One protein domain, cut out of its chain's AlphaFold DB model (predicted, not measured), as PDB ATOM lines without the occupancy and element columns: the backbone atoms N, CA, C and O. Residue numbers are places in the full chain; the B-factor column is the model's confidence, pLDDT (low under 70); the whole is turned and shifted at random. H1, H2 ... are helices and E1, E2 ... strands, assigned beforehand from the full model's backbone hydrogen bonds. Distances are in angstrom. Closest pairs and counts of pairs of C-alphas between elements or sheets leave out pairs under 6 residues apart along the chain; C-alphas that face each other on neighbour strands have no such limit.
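What this domain is: This is residues 40 to 124 and 578 to 606 of the 608 residues of the protein "RRM domain-containing protein" of Dissostichus mawsoni (UniProt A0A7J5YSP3). A twisted sheet of four strands, E3, E5, E8 and E4, has H1 along one face, while H2 stands up from the opposite face; residues 103 to 110, of which 103 belongs to H2 and 109 to 110 belong to H3, stick out. E5 with E6 and E7 with E8 make one long two-stranded ribbon, whose hairpin tip, E6 and E7, reaches out beyond the sheet; the small strand pair E1 and E2 lies beside H1. The printed part has 114 residues, with three named helices and eight named strands in the order E1 H1 E2 E3 H2 H3 E4 E5 E6 E7 E8. The sheet's order is E3, E5, E8, E4, mixed, and the class is mixed, helices and strands. The whole is compact, with a radius of gyration of the C-alphas of 14.1 A and spans of 44 by 30 by 25 A.

How they stand to each other: E1, residues 40 to 42, and E2, residues 77 to 80, are antiparallel neighbours, with N 41 and O 78 3.0 A apart. E3, residues 87 to 93, is parallel to E5, residues 580 to 586, with N 89 and O 581 2.8 A apart. E8, residues 598 to 604, is antiparallel to E5, N 584 and O 601 being 2.8 A apart, and to E4, residues 117 to 121, N 119 and O 600 being 2.9 A apart. This sheet is twisted, its C-alphas lying up to 4.2 A off the best plane. The closest C-alphas of E1 and E4 are those of Ser 41 and Thr 117, 6.1 A apart. H1, residues 53 to 65, is on the sheet at a height of 9.6 A, over E5, and runs along the strands at 11 degrees to E5 on the local plane; the C-alphas of Ala 63 and Leu 581 are their closest, 7.6 A apart. H2, residues 98 to 103, stands up from the opposite face, over E8; their closest C-alphas, of Gln 98 and Gly 598, are 4.7 A apart. H3, residues 109 to 114, only grazes the sheet with residues 111 to 114. E3, H2, H3 and E4 form a split strand-helix-strand unit, two same-way strands with E5 and E8 between them, and a right-handed crossover. E5 runs on into E6, residues 589 to 591, at 30 degrees; E6 and E7, residues 594 to 596, form a hairpin, with N 596 and O 589 2.9 A apart. In H1, H2 and H3 every O i to N i+4 pair is within hydrogen-bond range.

Where its parts are: E1 begins at C-alpha 40, (161.955, 135.461, 134.788). H1 is 18.2 A long, E3 20.1 A, E5 19.5 A and E8 20.6 A. E8 ends at C-alpha 604, (156.301, 138.506, 135.904).

The domain as a whole: The C-alphas farthest apart, of Thr 68 and His 593, are 44.7 A apart. Residues 125 to 577 are not printed, and C-alphas 124 and 578 are 30.9 A apart across this cut. The link from H1 to E2 is long, with 11 residues. The mean pLDDT of the printed part is 75.3; it is under 70 in 33 residues, among them 43 to 49, 99 to 109 and 590 to 596.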
ATOM      1  N   ILE A  40     161.632 136.660 135.557       86.44
ATOM      2  CA  ILE A  40     161.955 135.461 134.788       86.44
ATOM      3  C   ILE A  40     162.923 135.812 133.658       86.44
ATOM      4  O   ILE A  40     162.812 136.870 133.047       86.44
ATOM      5  N   SER A  41     163.890 134.937 133.410       79.06
ATOM      6  CA  SER A  41     164.842 135.058 132.305       79.06
ATOM      7  C   SER A  41     165.251 133.679 131.803       79.06
ATOM      8  O   SER A  41     165.352 132.743 132.597       79.06
ATOM      9  N   VAL A  42     165.550 133.562 130.514       72.88
ATOM     10  CA  VAL A  42     166.090 132.336 129.905       72.88
ATOM     11  C   VAL A  42     167.601 132.469 129.768       72.88
ATOM     12  O   VAL A  42     168.110 133.562 129.522       72.88
ATOM     13  N   LEU A  43     168.326 131.371 129.980       62.62
ATOM     14  CA  LEU A  43     169.785 131.373 129.873       62.62
ATOM     15  C   LEU A  43     170.209 131.561 128.404       62.62
ATOM     16  O   LEU A  43     169.627 130.903 127.540       62.62
ATOM     17  N   PRO A  44     171.223 132.398 128.106       47.94
ATOM     18  CA  PRO A  44     171.653 132.683 126.734       47.94
ATOM     19  C   PRO A  44     171.920 131.430 125.890       47.94
ATOM     20  O   PRO A  44     171.470 131.347 124.749       47.94
ATOM     21  N   ASP A  45     172.536 130.411 126.492       49.06
ATOM     22  CA  ASP A  45     172.896 129.147 125.832       49.06
ATOM     23  C   ASP A  45     171.685 128.258 125.495       49.06
ATOM     24  O   ASP A  45     171.794 127.294 124.735       49.06
ATOM     25  N   ARG A  46     170.512 128.565 126.064       52.22
ATOM     26  CA  ARG A  46     169.261 127.808 125.898       52.22
ATOM     27  C   ARG A  46     168.192 128.575 125.117       52.22
ATOM     28  O   ARG A  46     167.151 128.001 124.826       52.22
ATOM     29  N   LEU A  47     168.451 129.821 124.699       48.41
ATOM     30  CA  LEU A  47     167.504 130.636 123.918       48.41
ATOM     31  C   LEU A  47     167.126 130.014 122.562       48.41
ATOM     32  O   LEU A  47     166.046 130.288 122.047       48.41
ATOM     33  N   GLN A  48     168.001 129.183 121.983       48.62
ATOM     34  CA  GLN A  48     167.756 128.524 120.694       48.62
ATOM     35  C   GLN A  48     167.125 127.131 120.818       48.62
ATOM     36  O   GLN A  48     166.790 126.526 119.801       48.62
ATOM     37  N   GLN A  49     166.963 126.605 122.035       64.88
ATOM     38  CA  GLN A  49     166.416 125.267 122.238       64.88
ATOM     39  C   GLN A  49     164.908 125.347 122.502       64.88
ATOM     40  O   GLN A  49     164.492 126.066 123.413       64.88
ATOM     41  N   PRO A  50     164.077 124.635 121.721       78.25
ATOM     42  CA  PRO A  50     162.655 124.528 122.007       78.25
ATOM     43  C   PRO A  50     162.414 123.893 123.378       78.25
ATOM     44  O   PRO A  50     163.038 122.886 123.705       78.25
ATOM     45  N   ILE A  51     161.479 124.444 124.147       86.00
ATOM     46  CA  ILE A  51     161.013 123.832 125.396       86.00
ATOM     47  C   ILE A  51     159.835 122.892 125.122       86.00
ATOM     48  O   ILE A  51     159.086 123.072 124.158       86.00
ATOM     49  N   THR A  52     159.661 121.884 125.965       88.56
ATOM     50  CA  THR A  52     158.565 120.911 125.894       88.56
ATOM     51  C   THR A  52     157.435 121.242 126.877       88.56
ATOM     52  O   THR A  52     157.538 122.137 127.718       88.56
ATOM     53  N   ALA A  53     156.336 120.486 126.801       84.50
ATOM     54  CA  ALA A  53     155.259 120.529 127.790       84.50
ATOM     55  C   ALA A  53     155.751 120.235 129.222       84.50
ATOM     56  O   ALA A  53     155.281 120.857 130.178       84.50
ATOM     57  N   ASN A  54     156.721 119.327 129.372       86.06
ATOM     58  CA  ASN A  54     157.294 118.975 130.672       86.06
ATOM     59  C   ASN A  54     158.125 120.127 131.236       86.06
ATOM     60  O   ASN A  54     157.898 120.530 132.371       86.06
ATOM     61  N   ASP A  55     158.988 120.726 130.412       88.69
ATOM     62  CA  ASP A  55     159.808 121.885 130.792       88.69
ATOM     63  C   ASP A  55     158.952 123.057 131.292       88.69
ATOM     64  O   ASP A  55     159.292 123.734 132.268       88.69
ATOM     65  N   LEU A  56     157.815 123.295 130.628       88.69
ATOM     66  CA  LEU A  56     156.846 124.295 131.059       88.69
ATOM     67  C   LEU A  56     156.181 123.898 132.384       88.69
ATOM     68  O   LEU A  56     156.033 124.735 133.272       88.69
ATOM     69  N   THR A  57     155.793 122.633 132.536       86.00
ATOM     70  CA  THR A  57     155.157 122.126 133.760       86.00
ATOM     71  C   THR A  57     156.082 122.253 134.972       86.00
ATOM     72  O   THR A  57     155.642 122.708 136.027       86.00
ATOM     73  N   GLU A  58     157.375 121.954 134.815       87.31
ATOM     74  CA  GLU A  58     158.396 122.154 135.851       87.31
ATOM     75  C   GLU A  58     158.468 123.616 136.307       87.31
ATOM     76  O   GLU A  58     158.466 123.896 137.508       87.31
ATOM     77  N   LEU A  59     158.461 124.567 135.365       90.12
ATOM     78  CA  LEU A  59     158.430 125.993 135.691       90.12
ATOM     79  C   LEU A  59     157.169 126.370 136.473       90.12
ATOM     80  O   LEU A  59     157.260 127.116 137.449       90.12
ATOM     81  N   LEU A  60     156.000 125.880 136.058       86.75
ATOM     82  CA  LEU A  60     154.734 126.187 136.725       86.75
ATOM     83  C   LEU A  60     154.697 125.613 138.149       86.75
ATOM     84  O   LEU A  60     154.282 126.312 139.075       86.75
ATOM     85  N   HIS A  61     155.192 124.388 138.342       81.44
ATOM     86  CA  HIS A  61     155.353 123.784 139.665       81.44
ATOM     87  C   HIS A  61     156.319 124.592 140.534       81.44
ATOM     88  O   HIS A  61     155.972 124.954 141.660       81.44
ATOM     89  N   TYR A  62     157.493 124.945 140.008       85.06
ATOM     90  CA  TYR A  62     158.473 125.744 140.739       85.06
ATOM     91  C   TYR A  62     157.920 127.125 141.112       85.06
ATOM     92  O   TYR A  62     158.101 127.582 142.239       85.06
ATOM     93  N   ALA A  63     157.202 127.783 140.200       85.31
ATOM     94  CA  ALA A  63     156.592 129.083 140.444       85.31
ATOM     95  C   ALA A  63     155.523 129.030 141.545       85.31
ATOM     96  O   ALA A  63     155.476 129.936 142.376       85.31
ATOM     97  N   ALA A  64     154.704 127.974 141.578       80.50
ATOM     98  CA  ALA A  64     153.620 127.822 142.546       80.50
ATOM     99  C   ALA A  64     154.083 127.328 143.928       80.50
ATOM    100  O   ALA A  64     153.528 127.743 144.944       80.50
ATOM    101  N   LEU A  65     155.077 126.436 143.978       78.50
ATOM    102  CA  LEU A  65     155.439 125.690 145.190       78.50
ATOM    103  C   LEU A  65     156.803 126.092 145.766       78.50
ATOM    104  O   LEU A  65     156.983 126.118 146.987       78.50
ATOM    105  N   GLY A  66     157.747 126.446 144.893       76.62
ATOM    106  CA  GLY A  66     159.105 126.840 145.254       76.62
ATOM    107  C   GLY A  66     159.954 125.731 145.882       76.62
ATOM    108  O   GLY A  66     159.497 124.625 146.171       76.62
ATOM    109  N   LYS A  67     161.216 126.068 146.179       73.12
ATOM    110  CA  LYS A  67     162.197 125.142 146.784       73.12
ATOM    111  C   LYS A  67     161.762 124.572 148.133       73.12
ATOM    112  O   LYS A  67     162.153 123.477 148.506       73.12
ATOM    113  N   THR A  68     160.948 125.315 148.882       63.25
ATOM    114  CA  THR A  68     160.438 124.889 150.197       63.25
ATOM    115  C   THR A  68     159.496 123.690 150.124       63.25
ATOM    116  O   THR A  68     159.210 123.094 151.155       63.25
ATOM    117  N   ALA A  69     159.005 123.358 148.931       59.75
ATOM    118  CA  ALA A  69     158.177 122.191 148.666       59.75
ATOM    119  C   ALA A  69     158.944 121.075 147.927       59.75
ATOM    120  O   ALA A  69     158.308 120.199 147.357       59.75
ATOM    121  N   GLY A  70     160.285 121.126 147.892       66.25
ATOM    122  CA  GLY A  70     161.113 120.121 147.215       66.25
ATOM    123  C   GLY A  70     161.146 120.242 145.687       66.25
ATOM    124  O   GLY A  70     161.637 119.340 145.021       66.25
ATOM    125  N   VAL A  71     160.631 121.337 145.116       76.81
ATOM    126  CA  VAL A  71     160.654 121.562 143.664       76.81
ATOM    127  C   VAL A  71     161.884 122.376 143.279       76.81
ATOM    128  O   VAL A  71     162.066 123.509 143.744       76.81
ATOM    129  N   ASP A  72     162.704 121.811 142.398       80.06
ATOM    130  CA  ASP A  72     163.895 122.464 141.870       80.06
ATOM    131  C   ASP A  72     163.581 123.487 140.778       80.06
ATOM    132  O   ASP A  72     162.544 123.465 140.115       80.06
ATOM    133  N   GLN A  73     164.505 124.431 140.605       87.31
ATOM    134  CA  GLN A  73     164.403 125.420 139.544       87.31
ATOM    135  C   GLN A  73     164.711 124.759 138.188       87.31
ATOM    136  O   GLN A  73     165.745 124.094 138.086       87.31
ATOM    137  N   PRO A  74     163.905 124.997 137.134       88.62
ATOM    138  CA  PRO A  74     164.144 124.397 135.824       88.62
ATOM    139  C   PRO A  74     165.515 124.769 135.255       88.62
ATOM    140  O   PRO A  74     165.963 125.911 135.368       88.62
ATOM    141  N   SER A  75     166.164 123.820 134.583       85.94
ATOM    142  CA  SER A  75     167.530 123.994 134.060       85.94
ATOM    143  C   SER A  75     167.638 125.024 132.925       85.94
ATOM    144  O   SER A  75     168.710 125.583 132.688       85.94
ATOM    145  N   TRP A  76     166.535 125.298 132.227       83.88
ATOM    146  CA  TRP A  76     166.491 126.158 131.043       83.88
ATOM    147  C   TRP A  76     166.159 127.629 131.356       83.88
ATOM    148  O   TRP A  76     166.363 128.500 130.507       83.88
ATOM    149  N   CYS A  77     165.691 127.946 132.571       86.88
ATOM    150  CA  CYS A  77     165.340 129.313 132.955       86.88
ATOM    151  C   CYS A  77     165.689 129.658 134.408       86.88
ATOM    152  O   CYS A  77     166.036 128.820 135.240       86.88
ATOM    153  N   ARG A  78     165.607 130.952 134.726       87.31
ATOM    154  CA  ARG A  78     165.809 131.480 136.072       87.31
ATOM    155  C   ARG A  78     164.645 132.362 136.485       87.31
ATOM    156  O   ARG A  78     164.474 133.448 135.945       87.31
ATOM    157  N   LEU A  79     163.876 131.890 137.469       88.69
ATOM    158  CA  LEU A  79     162.838 132.658 138.156       88.69
ATOM    159  C   LEU A  79     163.405 133.198 139.476       88.69
ATOM    160  O   LEU A  79     163.477 132.498 140.489       88.69
ATOM    161  N   GLN A  80     163.853 134.451 139.444       87.44
ATOM    162  CA  GLN A  80     164.421 135.148 140.593       87.44
ATOM    163  C   GLN A  80     163.327 135.556 141.581       87.44
ATOM    164  O   GLN A  80     162.223 135.924 141.184       87.44
ATOM    165  N   HIS A  81     163.656 135.533 142.875       87.69
ATOM    166  CA  HIS A  81     162.739 135.879 143.966       87.69
ATOM    167  C   HIS A  81     161.398 135.122 143.908       87.69
ATOM    168  O   HIS A  81     160.359 135.711 144.191       87.69
ATOM    169  N   GLN A  82     161.408 133.820 143.582       88.31
ATOM    170  CA  GLN A  82     160.193 132.993 143.460       88.31
ATOM    171  C   GLN A  82     159.250 133.112 144.673       88.31
ATOM    172  O   GLN A  82     158.044 133.186 144.488       88.31
ATOM    173  N   LYS A  83     159.773 133.260 145.900       84.50
ATOM    174  CA  LYS A  83     158.960 133.477 147.116       84.50
ATOM    175  C   LYS A  83     158.071 134.734 147.075       84.50
ATOM    176  O   LYS A  83     157.159 134.854 147.885       84.50
ATOM    177  N   LYS A  84     158.359 135.690 146.184       83.75
ATOM    178  CA  LYS A  84     157.561 136.904 145.947       83.75
ATOM    179  C   LYS A  84     156.535 136.734 144.815       83.75
ATOM    180  O   LYS A  84     155.780 137.669 144.560       83.75
ATOM    181  N   VAL A  85     156.501 135.585 144.133       85.19
ATOM    182  CA  VAL A  85     155.470 135.265 143.137       85.19
ATOM    183  C   VAL A  85     154.176 134.942 143.880       85.19
ATOM    184  O   VAL A  85     154.127 134.012 144.679       85.19
ATOM    185  N   LYS A  86     153.136 135.746 143.651       80.81
ATOM    186  CA  LYS A  86     151.861 135.667 144.385       80.81
ATOM    187  C   LYS A  86     150.818 134.812 143.663       80.81
ATOM    188  O   LYS A  86     149.902 134.300 144.299       80.81
ATOM    189  N   ALA A  87     150.941 134.676 142.343       79.50
ATOM    190  CA  ALA A  87     150.017 133.917 141.507       79.50
ATOM    191  C   ALA A  87     150.685 133.464 140.200       79.50
ATOM    192  O   ALA A  87     151.706 134.016 139.780       79.50
ATOM    193  N   VAL A  88     150.070 132.484 139.536       80.44
ATOM    194  CA  VAL A  88     150.467 131.992 138.211       80.44
ATOM    195  C   VAL A  88     149.248 132.028 137.290       80.44
ATOM    196  O   VAL A  88     148.180 131.540 137.650       80.44
ATOM    197  N   ASN A  89     149.406 132.615 136.108       82.44
ATOM    198  CA  ASN A  89     148.394 132.696 135.059       82.44
ATOM    199  C   ASN A  89     148.935 132.043 133.785       82.44
ATOM    200  O   ASN A  89     149.991 132.445 133.303       82.44
ATOM    201  N   VAL A  90     148.201 131.082 133.219       82.06
ATOM    202  CA  VAL A  90     148.587 130.379 131.987       82.06
ATOM    203  C   VAL A  90     147.474 130.512 130.957       82.06
ATOM    204  O   VAL A  90     146.326 130.158 131.226       82.06
ATOM    205  N   VAL A  91     147.813 131.008 129.771       77.88
ATOM    206  CA  VAL A  91     146.905 131.118 128.628       77.88
ATOM    207  C   VAL A  91     147.399 130.210 127.516       77.88
ATOM    208  O   VAL A  91     148.530 130.356 127.069       77.88
ATOM    209  N   MET A  92     146.550 129.300 127.051       77.94
ATOM    210  CA  MET A  92     146.858 128.384 125.951       77.94
ATOM    211  C   MET A  92     146.013 128.747 124.737       77.94
ATOM    212  O   MET A  92     144.803 128.953 124.864       77.94
ATOM    213  N   ILE A  93     146.650 128.856 123.574       75.38
ATOM    214  CA  ILE A  93     145.991 129.246 122.331       75.38
ATOM    215  C   ILE A  93     146.242 128.164 121.281       75.38
ATOM    216  O   ILE A  93     147.339 128.034 120.736       75.38
ATOM    217  N   GLU A  94     145.197 127.376 121.035       75.06
ATOM    218  CA  GLU A  94     145.138 126.371 119.972       75.06
ATOM    219  C   GLU A  94     145.080 127.030 118.591       75.06
ATOM    220  O   GLU A  94     144.569 128.139 118.437       75.06
ATOM    221  N   GLY A  95     145.619 126.340 117.583       68.19
ATOM    222  CA  GLY A  95     145.601 126.789 116.187       68.19
ATOM    223  C   GLY A  95     146.616 127.885 115.849       68.19
ATOM    224  O   GLY A  95     146.855 128.139 114.672       68.19
ATOM    225  N   LEU A  96     147.265 128.496 116.848       71.75
ATOM    226  CA  LEU A  96     148.333 129.468 116.629       71.75
ATOM    227  C   LEU A  96     149.712 128.839 116.789       71.75
ATOM    228  O   LEU A  96     150.010 128.138 117.757       71.75
ATOM    229  N   THR A  97     150.578 129.167 115.842       75.25
ATOM    230  CA  THR A  97     151.981 128.754 115.812       75.25
ATOM    231  C   THR A  97     152.890 129.946 116.107       75.25
ATOM    232  O   THR A  97     152.469 131.106 116.111       75.25
ATOM    233  N   GLN A  98     154.177 129.668 116.288       73.88
ATOM    234  CA  GLN A  98     155.220 130.682 116.365       73.88
ATOM    235  C   GLN A  98     155.214 131.625 115.154       73.88
ATOM    236  O   GLN A  98     155.395 132.830 115.316       73.88
ATOM    237  N   SER A  99     154.966 131.106 113.947       58.22
ATOM    238  CA  SER A  99     154.925 131.931 112.738       58.22
ATOM    239  C   SER A  99     153.760 132.921 112.744       58.22
ATOM    240  O   SER A  99     153.955 134.050 112.315       58.22
ATOM    241  N   HIS A 100     152.595 132.574 113.303       69.69
ATOM    242  CA  HIS A 100     151.472 133.514 113.440       69.69
ATOM    243  C   HIS A 100     151.814 134.688 114.366       69.69
ATOM    244  O   HIS A 100     151.472 135.831 114.069       69.69
ATOM    245  N   PHE A 101     152.530 134.437 115.466       64.06
ATOM    246  CA  PHE A 101     153.003 135.517 116.333       64.06
ATOM    247  C   PHE A 101     153.884 136.508 115.578       64.06
ATOM    248  O   PHE A 101     153.693 137.713 115.702       64.06
ATOM    249  N   TYR A 102     154.831 136.001 114.787       56.78
ATOM    250  CA  TYR A 102     155.749 136.849 114.034       56.78
ATOM    251  C   TYR A 102     155.088 137.493 112.804       56.78
ATOM    252  O   TYR A 102     155.379 138.650 112.512       56.78
ATOM    253  N   LYS A 103     154.133 136.815 112.151       48.12
ATOM    254  CA  LYS A 103     153.333 137.351 111.034       48.12
ATOM    255  C   LYS A 103     152.453 138.528 111.467       48.12
ATOM    256  O   LYS A 103     152.342 139.501 110.732       48.12
ATOM    257  N   HIS A 104     151.880 138.467 112.670       53.03
ATOM    258  CA  HIS A 104     150.986 139.497 113.218       53.03
ATOM    259  C   HIS A 104     151.629 140.293 114.373       53.03
ATOM    260  O   HIS A 104     150.932 140.892 115.190       53.03
ATOM    261  N   TYR A 105     152.963 140.303 114.465       48.84
ATOM    262  CA  TYR A 105     153.735 140.826 115.604       48.84
ATOM    263  C   TYR A 105     153.406 142.275 115.990       48.84
ATOM    264  O   TYR A 105     153.484 142.652 117.160       48.84
ATOM    265  N   LEU A 106     153.040 143.086 114.997       44.41
ATOM    266  CA  LEU A 106     152.693 144.497 115.158       44.41
ATOM    267  C   LEU A 106     151.279 144.675 115.714       44.41
ATOM    268  O   LEU A 106     151.083 145.426 116.669       44.41
ATOM    269  N   THR A 107     150.323 143.897 115.200       52.69
ATOM    270  CA  THR A 107     148.954 143.804 115.723       52.69
ATOM    271  C   THR A 107     148.938 143.291 117.170       52.69
ATOM    272  O   THR A 107     148.077 143.676 117.963       52.69
ATOM    273  N   LEU A 108     149.918 142.458 117.541       54.81
ATOM    274  CA  LEU A 108     150.116 141.897 118.881       54.81
ATOM    275  C   LEU A 108     150.937 142.816 119.814       54.81
ATOM    276  O   LEU A 108     151.934 142.398 120.413       54.81
ATOM    277  N   GLN A 109     150.545 144.090 119.932       64.94
ATOM    278  CA  GLN A 109     151.279 145.102 120.700       64.94
ATOM    279  C   GLN A 109     151.554 144.667 122.144       64.94
ATOM    280  O   GLN A 109     152.675 144.818 122.631       64.94
ATOM    281  N   HIS A 110     150.551 144.143 122.839       76.12
ATOM    282  CA  HIS A 110     150.672 143.766 124.236       76.12
ATOM    283  C   HIS A 110     151.589 142.562 124.432       76.12
ATOM    284  O   HIS A 110     152.497 142.630 125.265       76.12
ATOM    285  N   LEU A 111     151.386 141.487 123.667       70.25
ATOM    286  CA  LEU A 111     152.264 140.320 123.736       70.25
ATOM    287  C   LEU A 111     153.714 140.686 123.411       70.25
ATOM    288  O   LEU A 111     154.647 140.162 124.016       70.25
ATOM    289  N   ARG A 112     153.915 141.636 122.495       66.56
ATOM    290  CA  ARG A 112     155.237 142.150 122.159       66.56
ATOM    291  C   ARG A 112     155.874 142.943 123.301       66.56
ATOM    292  O   ARG A 112     157.029 142.696 123.633       66.56
ATOM    293  N   THR A 113     155.191 143.931 123.865       60.25
ATOM    294  CA  THR A 113     155.841 144.868 124.799       60.25
ATOM    295  C   THR A 113     155.932 144.329 126.215       60.25
ATOM    296  O   THR A 113     156.877 144.651 126.925       60.25
ATOM    297  N   ASN A 114     154.950 143.528 126.628       76.62
ATOM    298  CA  ASN A 114     154.797 143.143 128.027       76.62
ATOM    299  C   ASN A 114     155.293 141.732 128.319       76.62
ATOM    300  O   ASN A 114     155.290 141.357 129.478       76.62
ATOM    301  N   TYR A 115     155.694 140.957 127.311       80.50
ATOM    302  CA  TYR A 115     156.331 139.661 127.524       80.50
ATOM    303  C   TYR A 115     157.765 139.705 127.016       80.50
ATOM    304  O   TYR A 115     158.028 139.559 125.815       80.50
ATOM    305  N   SER A 116     158.684 139.945 127.954       66.88
ATOM    306  CA  SER A 116     160.116 140.074 127.679       66.88
ATOM    307  C   SER A 116     160.787 138.735 127.383       66.88
ATOM    308  O   SER A 116     161.721 138.682 126.584       66.88
ATOM    309  N   THR A 117     160.301 137.645 127.982       76.94
ATOM    310  CA  THR A 117     160.867 136.308 127.793       76.94
ATOM    311  C   THR A 117     160.040 135.531 126.779       76.94
ATOM    312  O   THR A 117     158.833 135.370 126.949       76.94
ATOM    313  N   ARG A 118     160.683 135.030 125.722       79.38
ATOM    314  CA  ARG A 118     160.033 134.244 124.666       79.38
ATOM    315  C   ARG A 118     160.918 133.076 124.272       79.38
ATOM    316  O   ARG A 118     162.110 133.269 124.052       79.38
ATOM    317  N   VAL A 119     160.336 131.890 124.171       75.75
ATOM    318  CA  VAL A 119     161.043 130.663 123.789       75.75
ATOM    319  C   VAL A 119     160.186 129.836 122.851       75.75
ATOM    320  O   VAL A 119     158.962 129.777 122.994       75.75
ATOM    321  N   THR A 120     160.831 129.202 121.876       80.06
ATOM    322  CA  THR A 120     160.168 128.250 120.984       80.06
ATOM    323  C   THR A 120     159.557 127.123 121.812       80.06
ATOM    324  O   THR A 120     160.191 126.610 122.733       80.06
ATOM    325  N   PHE A 121     158.324 126.741 121.496       83.62
ATOM    326  CA  PHE A 121     157.604 125.674 122.180       83.62
ATOM    327  C   PHE A 121     157.411 124.492 121.233       83.62
ATOM    328  O   PHE A 121     156.978 124.661 120.092       83.62
ATOM    329  N   THR A 122     157.742 123.292 121.696       85.62
ATOM    330  CA  THR A 122     157.543 122.062 120.930       85.62
ATOM    331  C   THR A 122     156.078 121.643 121.039       85.62
ATOM    332  O   THR A 122     155.619 121.393 122.155       85.62
ATOM    333  N   PRO A 123     155.339 121.539 119.921       78.50
ATOM    334  CA  PRO A 123     153.941 121.122 119.954       78.50
ATOM    335  C   PRO A 123     153.814 119.694 120.499       78.50
ATOM    336  O   PRO A 123     154.596 118.818 120.123       78.50
ATOM    337  N   SER A 124     152.823 119.443 121.356       69.94
ATOM    338  CA  SER A 124     152.487 118.101 121.845       69.94
ATOM    339  C   SER A 124     151.252 117.557 121.128       69.94
ATOM    340  O   SER A 124     150.304 118.290 120.868       69.94
ATOM    341  N   GLU A 578     149.843 142.208 140.933       84.00
ATOM    342  CA  GLU A 578     151.297 142.376 140.924       84.00
ATOM    343  C   GLU A 578     151.991 141.151 141.538       84.00
ATOM    344  O   GLU A 578     151.483 140.527 142.472       84.00
ATOM    345  N   GLY A 579     153.152 140.782 141.001       80.56
ATOM    346  CA  GLY A 579     153.850 139.548 141.359       80.56
ATOM    347  C   GLY A 579     153.243 138.283 140.741       80.56
ATOM    348  O   GLY A 579     153.591 137.183 141.167       80.56
ATOM    349  N   THR A 580     152.344 138.403 139.758       85.75
ATOM    350  CA  THR A 580     151.818 137.252 139.002       85.75
ATOM    351  C   THR A 580     152.778 136.855 137.883       85.75
ATOM    352  O   THR A 580     153.114 137.691 137.043       85.75
ATOM    353  N   LEU A 581     153.173 135.578 137.821       87.69
ATOM    354  CA  LEU A 581     153.817 135.001 136.638       87.69
ATOM    355  C   LEU A 581     152.747 134.762 135.567       87.69
ATOM    356  O   LEU A 581     151.870 133.923 135.750       87.69
ATOM    357  N   SER A 582     152.811 135.489 134.454       88.69
ATOM    358  CA  SER A 582     151.950 135.263 133.298       88.69
ATOM    359  C   SER A 582     152.695 134.489 132.219       88.69
ATOM    360  O   SER A 582     153.760 134.906 131.771       88.69
ATOM    361  N   VAL A 583     152.068 133.423 131.733       89.06
ATOM    362  CA  VAL A 583     152.550 132.577 130.643       89.06
ATOM    363  C   VAL A 583     151.495 132.534 129.540       89.06
ATOM    364  O   VAL A 583     150.325 132.278 129.815       89.06
ATOM    365  N   VAL A 584     151.888 132.789 128.295       86.00
ATOM    366  CA  VAL A 584     151.040 132.649 127.104       86.00
ATOM    367  C   VAL A 584     151.700 131.652 126.163       86.00
ATOM    368  O   VAL A 584     152.843 131.850 125.764       86.00
ATOM    369  N   VAL A 585     150.991 130.588 125.805       85.25
ATOM    370  CA  VAL A 585     151.497 129.507 124.958       85.25
ATOM    371  C   VAL A 585     150.676 129.439 123.678       85.25
ATOM    372  O   VAL A 585     149.476 129.168 123.707       85.25
ATOM    373  N   LEU A 586     151.340 129.667 122.551       84.06
ATOM    374  CA  LEU A 586     150.856 129.316 121.222       84.06
ATOM    375  C   LEU A 586     151.252 127.865 120.985       84.06
ATOM    376  O   LEU A 586     152.446 127.564 120.962       84.06
ATOM    377  N   LEU A 587     150.275 126.968 120.887       80.56
ATOM    378  CA  LEU A 587     150.525 125.526 120.993       80.56
ATOM    379  C   LEU A 587     151.253 124.935 119.780       80.56
ATOM    380  O   LEU A 587     151.832 123.855 119.884       80.56
ATOM    381  N   GLY A 588     151.276 125.646 118.652       75.62
ATOM    382  CA  GLY A 588     151.805 125.110 117.407       75.62
ATOM    383  C   GLY A 588     150.850 124.101 116.772       75.62
ATOM    384  O   GLY A 588     149.681 124.000 117.147       75.62
ATOM    385  N   HIS A 589     151.340 123.373 115.772       74.50
ATOM    386  CA  HIS A 589     150.534 122.390 115.055       74.50
ATOM    387  C   HIS A 589     151.331 121.115 114.784       74.50
ATOM    388  O   HIS A 589     152.459 121.166 114.287       74.50
ATOM    389  N   THR A 590     150.725 119.969 115.089       63.94
ATOM    390  CA  THR A 590     151.224 118.641 114.722       63.94
ATOM    391  C   THR A 590     150.358 118.085 113.597       63.94
ATOM    392  O   THR A 590     149.168 117.860 113.809       63.94
ATOM    393  N   SER A 591     150.938 117.851 112.420       60.09
ATOM    394  CA  SER A 591     150.257 117.191 111.298       60.09
ATOM    395  C   SER A 591     151.108 116.053 110.737       60.09
ATOM    396  O   SER A 591     152.329 116.052 110.913       60.09
ATOM    397  N   ASP A 592     150.488 115.141 109.985       43.41
ATOM    398  CA  ASP A 592     151.178 114.047 109.279       43.41
ATOM    399  C   ASP A 592     152.223 114.551 108.259       43.41
ATOM    400  O   ASP A 592     153.096 113.803 107.823       43.41
ATOM    401  N   HIS A 593     152.157 115.836 107.890       42.25
ATOM    402  CA  HIS A 593     153.024 116.492 106.910       42.25
ATOM    403  C   HIS A 593     154.114 117.382 107.531       42.25
ATOM    404  O   HIS A 593     154.906 117.972 106.795       42.25
ATOM    405  N   GLY A 594     154.189 117.475 108.864       51.97
ATOM    406  CA  GLY A 594     155.236 118.226 109.556       51.97
ATOM    407  C   GLY A 594     154.799 118.860 110.878       51.97
ATOM    408  O   GLY A 594     153.609 118.980 111.186       51.97
ATOM    409  N   LEU A 595     155.804 119.278 111.654       65.94
ATOM    410  CA  LEU A 595     155.672 119.966 112.938       65.94
ATOM    411  C   LEU A 595     155.856 121.474 112.741       65.94
ATOM    412  O   LEU A 595     156.933 121.918 112.342       65.94
ATOM    413  N   LEU A 596     154.826 122.261 113.057       68.56
ATOM    414  CA  LEU A 596     154.932 123.717 113.118       68.56
ATOM    415  C   LEU A 596     155.135 124.146 114.573       68.56
ATOM    416  O   LEU A 596     154.231 123.931 115.386       68.56
ATOM    417  N   PRO A 597     156.282 124.757 114.916       74.38
ATOM    418  CA  PRO A 597     156.600 125.086 116.296       74.38
ATOM    419  C   PRO A 597     155.614 126.095 116.890       74.38
ATOM    420  O   PRO A 597     155.098 126.988 116.210       74.38
ATOM    421  N   GLY A 598     155.362 125.940 118.184       82.50
ATOM    422  CA  GLY A 598     154.646 126.890 119.017       82.50
ATOM    423  C   GLY A 598     155.572 127.952 119.611       82.50
ATOM    424  O   GLY A 598     156.783 127.966 119.379       82.50
ATOM    425  N   LEU A 599     155.014 128.842 120.424       81.06
ATOM    426  CA  LEU A 599     155.766 129.890 121.114       81.06
ATOM    427  C   LEU A 599     155.258 130.057 122.543       81.06
ATOM    428  O   LEU A 599     154.063 130.227 122.757       81.06
ATOM    429  N   CYS A 600     156.168 130.064 123.510       85.31
ATOM    430  CA  CYS A 600     155.870 130.354 124.904       85.31
ATOM    431  C   CYS A 600     156.406 131.743 125.266       85.31
ATOM    432  O   CYS A 600     157.602 132.012 125.134       85.31
ATOM    433  N   LEU A 601     155.516 132.630 125.706       86.94
ATOM    434  CA  LEU A 601     155.813 133.980 126.170       86.94
ATOM    435  C   LEU A 601     155.603 134.055 127.680       86.94
ATOM    436  O   LEU A 601     154.587 133.590 128.192       86.94
ATOM    437  N   MET A 602     156.545 134.660 128.396       90.12
ATOM    438  CA  MET A 602     156.556 134.699 129.856       90.12
ATOM    439  C   MET A 602     156.938 136.083 130.378       90.12
ATOM    440  O   MET A 602     157.848 136.727 129.858       90.12
ATOM    441  N   GLU A 603     156.253 136.517 131.434       90.50
ATOM    442  CA  GLU A 603     156.578 137.731 132.184       90.50
ATOM    443  C   GLU A 603     156.121 137.613 133.635       90.50
ATOM    444  O   GLU A 603     155.091 136.999 133.914       90.50
ATOM    445  N   VAL A 604     156.834 138.261 134.559       88.38
ATOM    446  CA  VAL A 604     156.301 138.506 135.904       88.38
ATOM    447  C   VAL A 604     155.797 139.941 135.988       88.38
ATOM    448  O   VAL A 604     156.566 140.885 135.811       88.38
ATOM    449  N   LYS A 605     154.505 140.118 136.287       84.94
ATOM    450  CA  LYS A 605     153.911 141.451 136.423       84.94
ATOM    451  C   LYS A 605     154.567 142.203 137.582       84.94
ATOM    452  O   LYS A 605     154.478 141.771 138.730       84.94
ATOM    453  N   GLN A 606     155.216 143.317 137.262       83.56
ATOM    454  CA  GLN A 606     155.909 144.169 138.228       83.56
ATOM    455  C   GLN A 606     154.933 145.101 138.952       83.56
ATOM    456  O   GLN A 606     153.836 145.348 138.447       83.56
TER     457      GLN A 606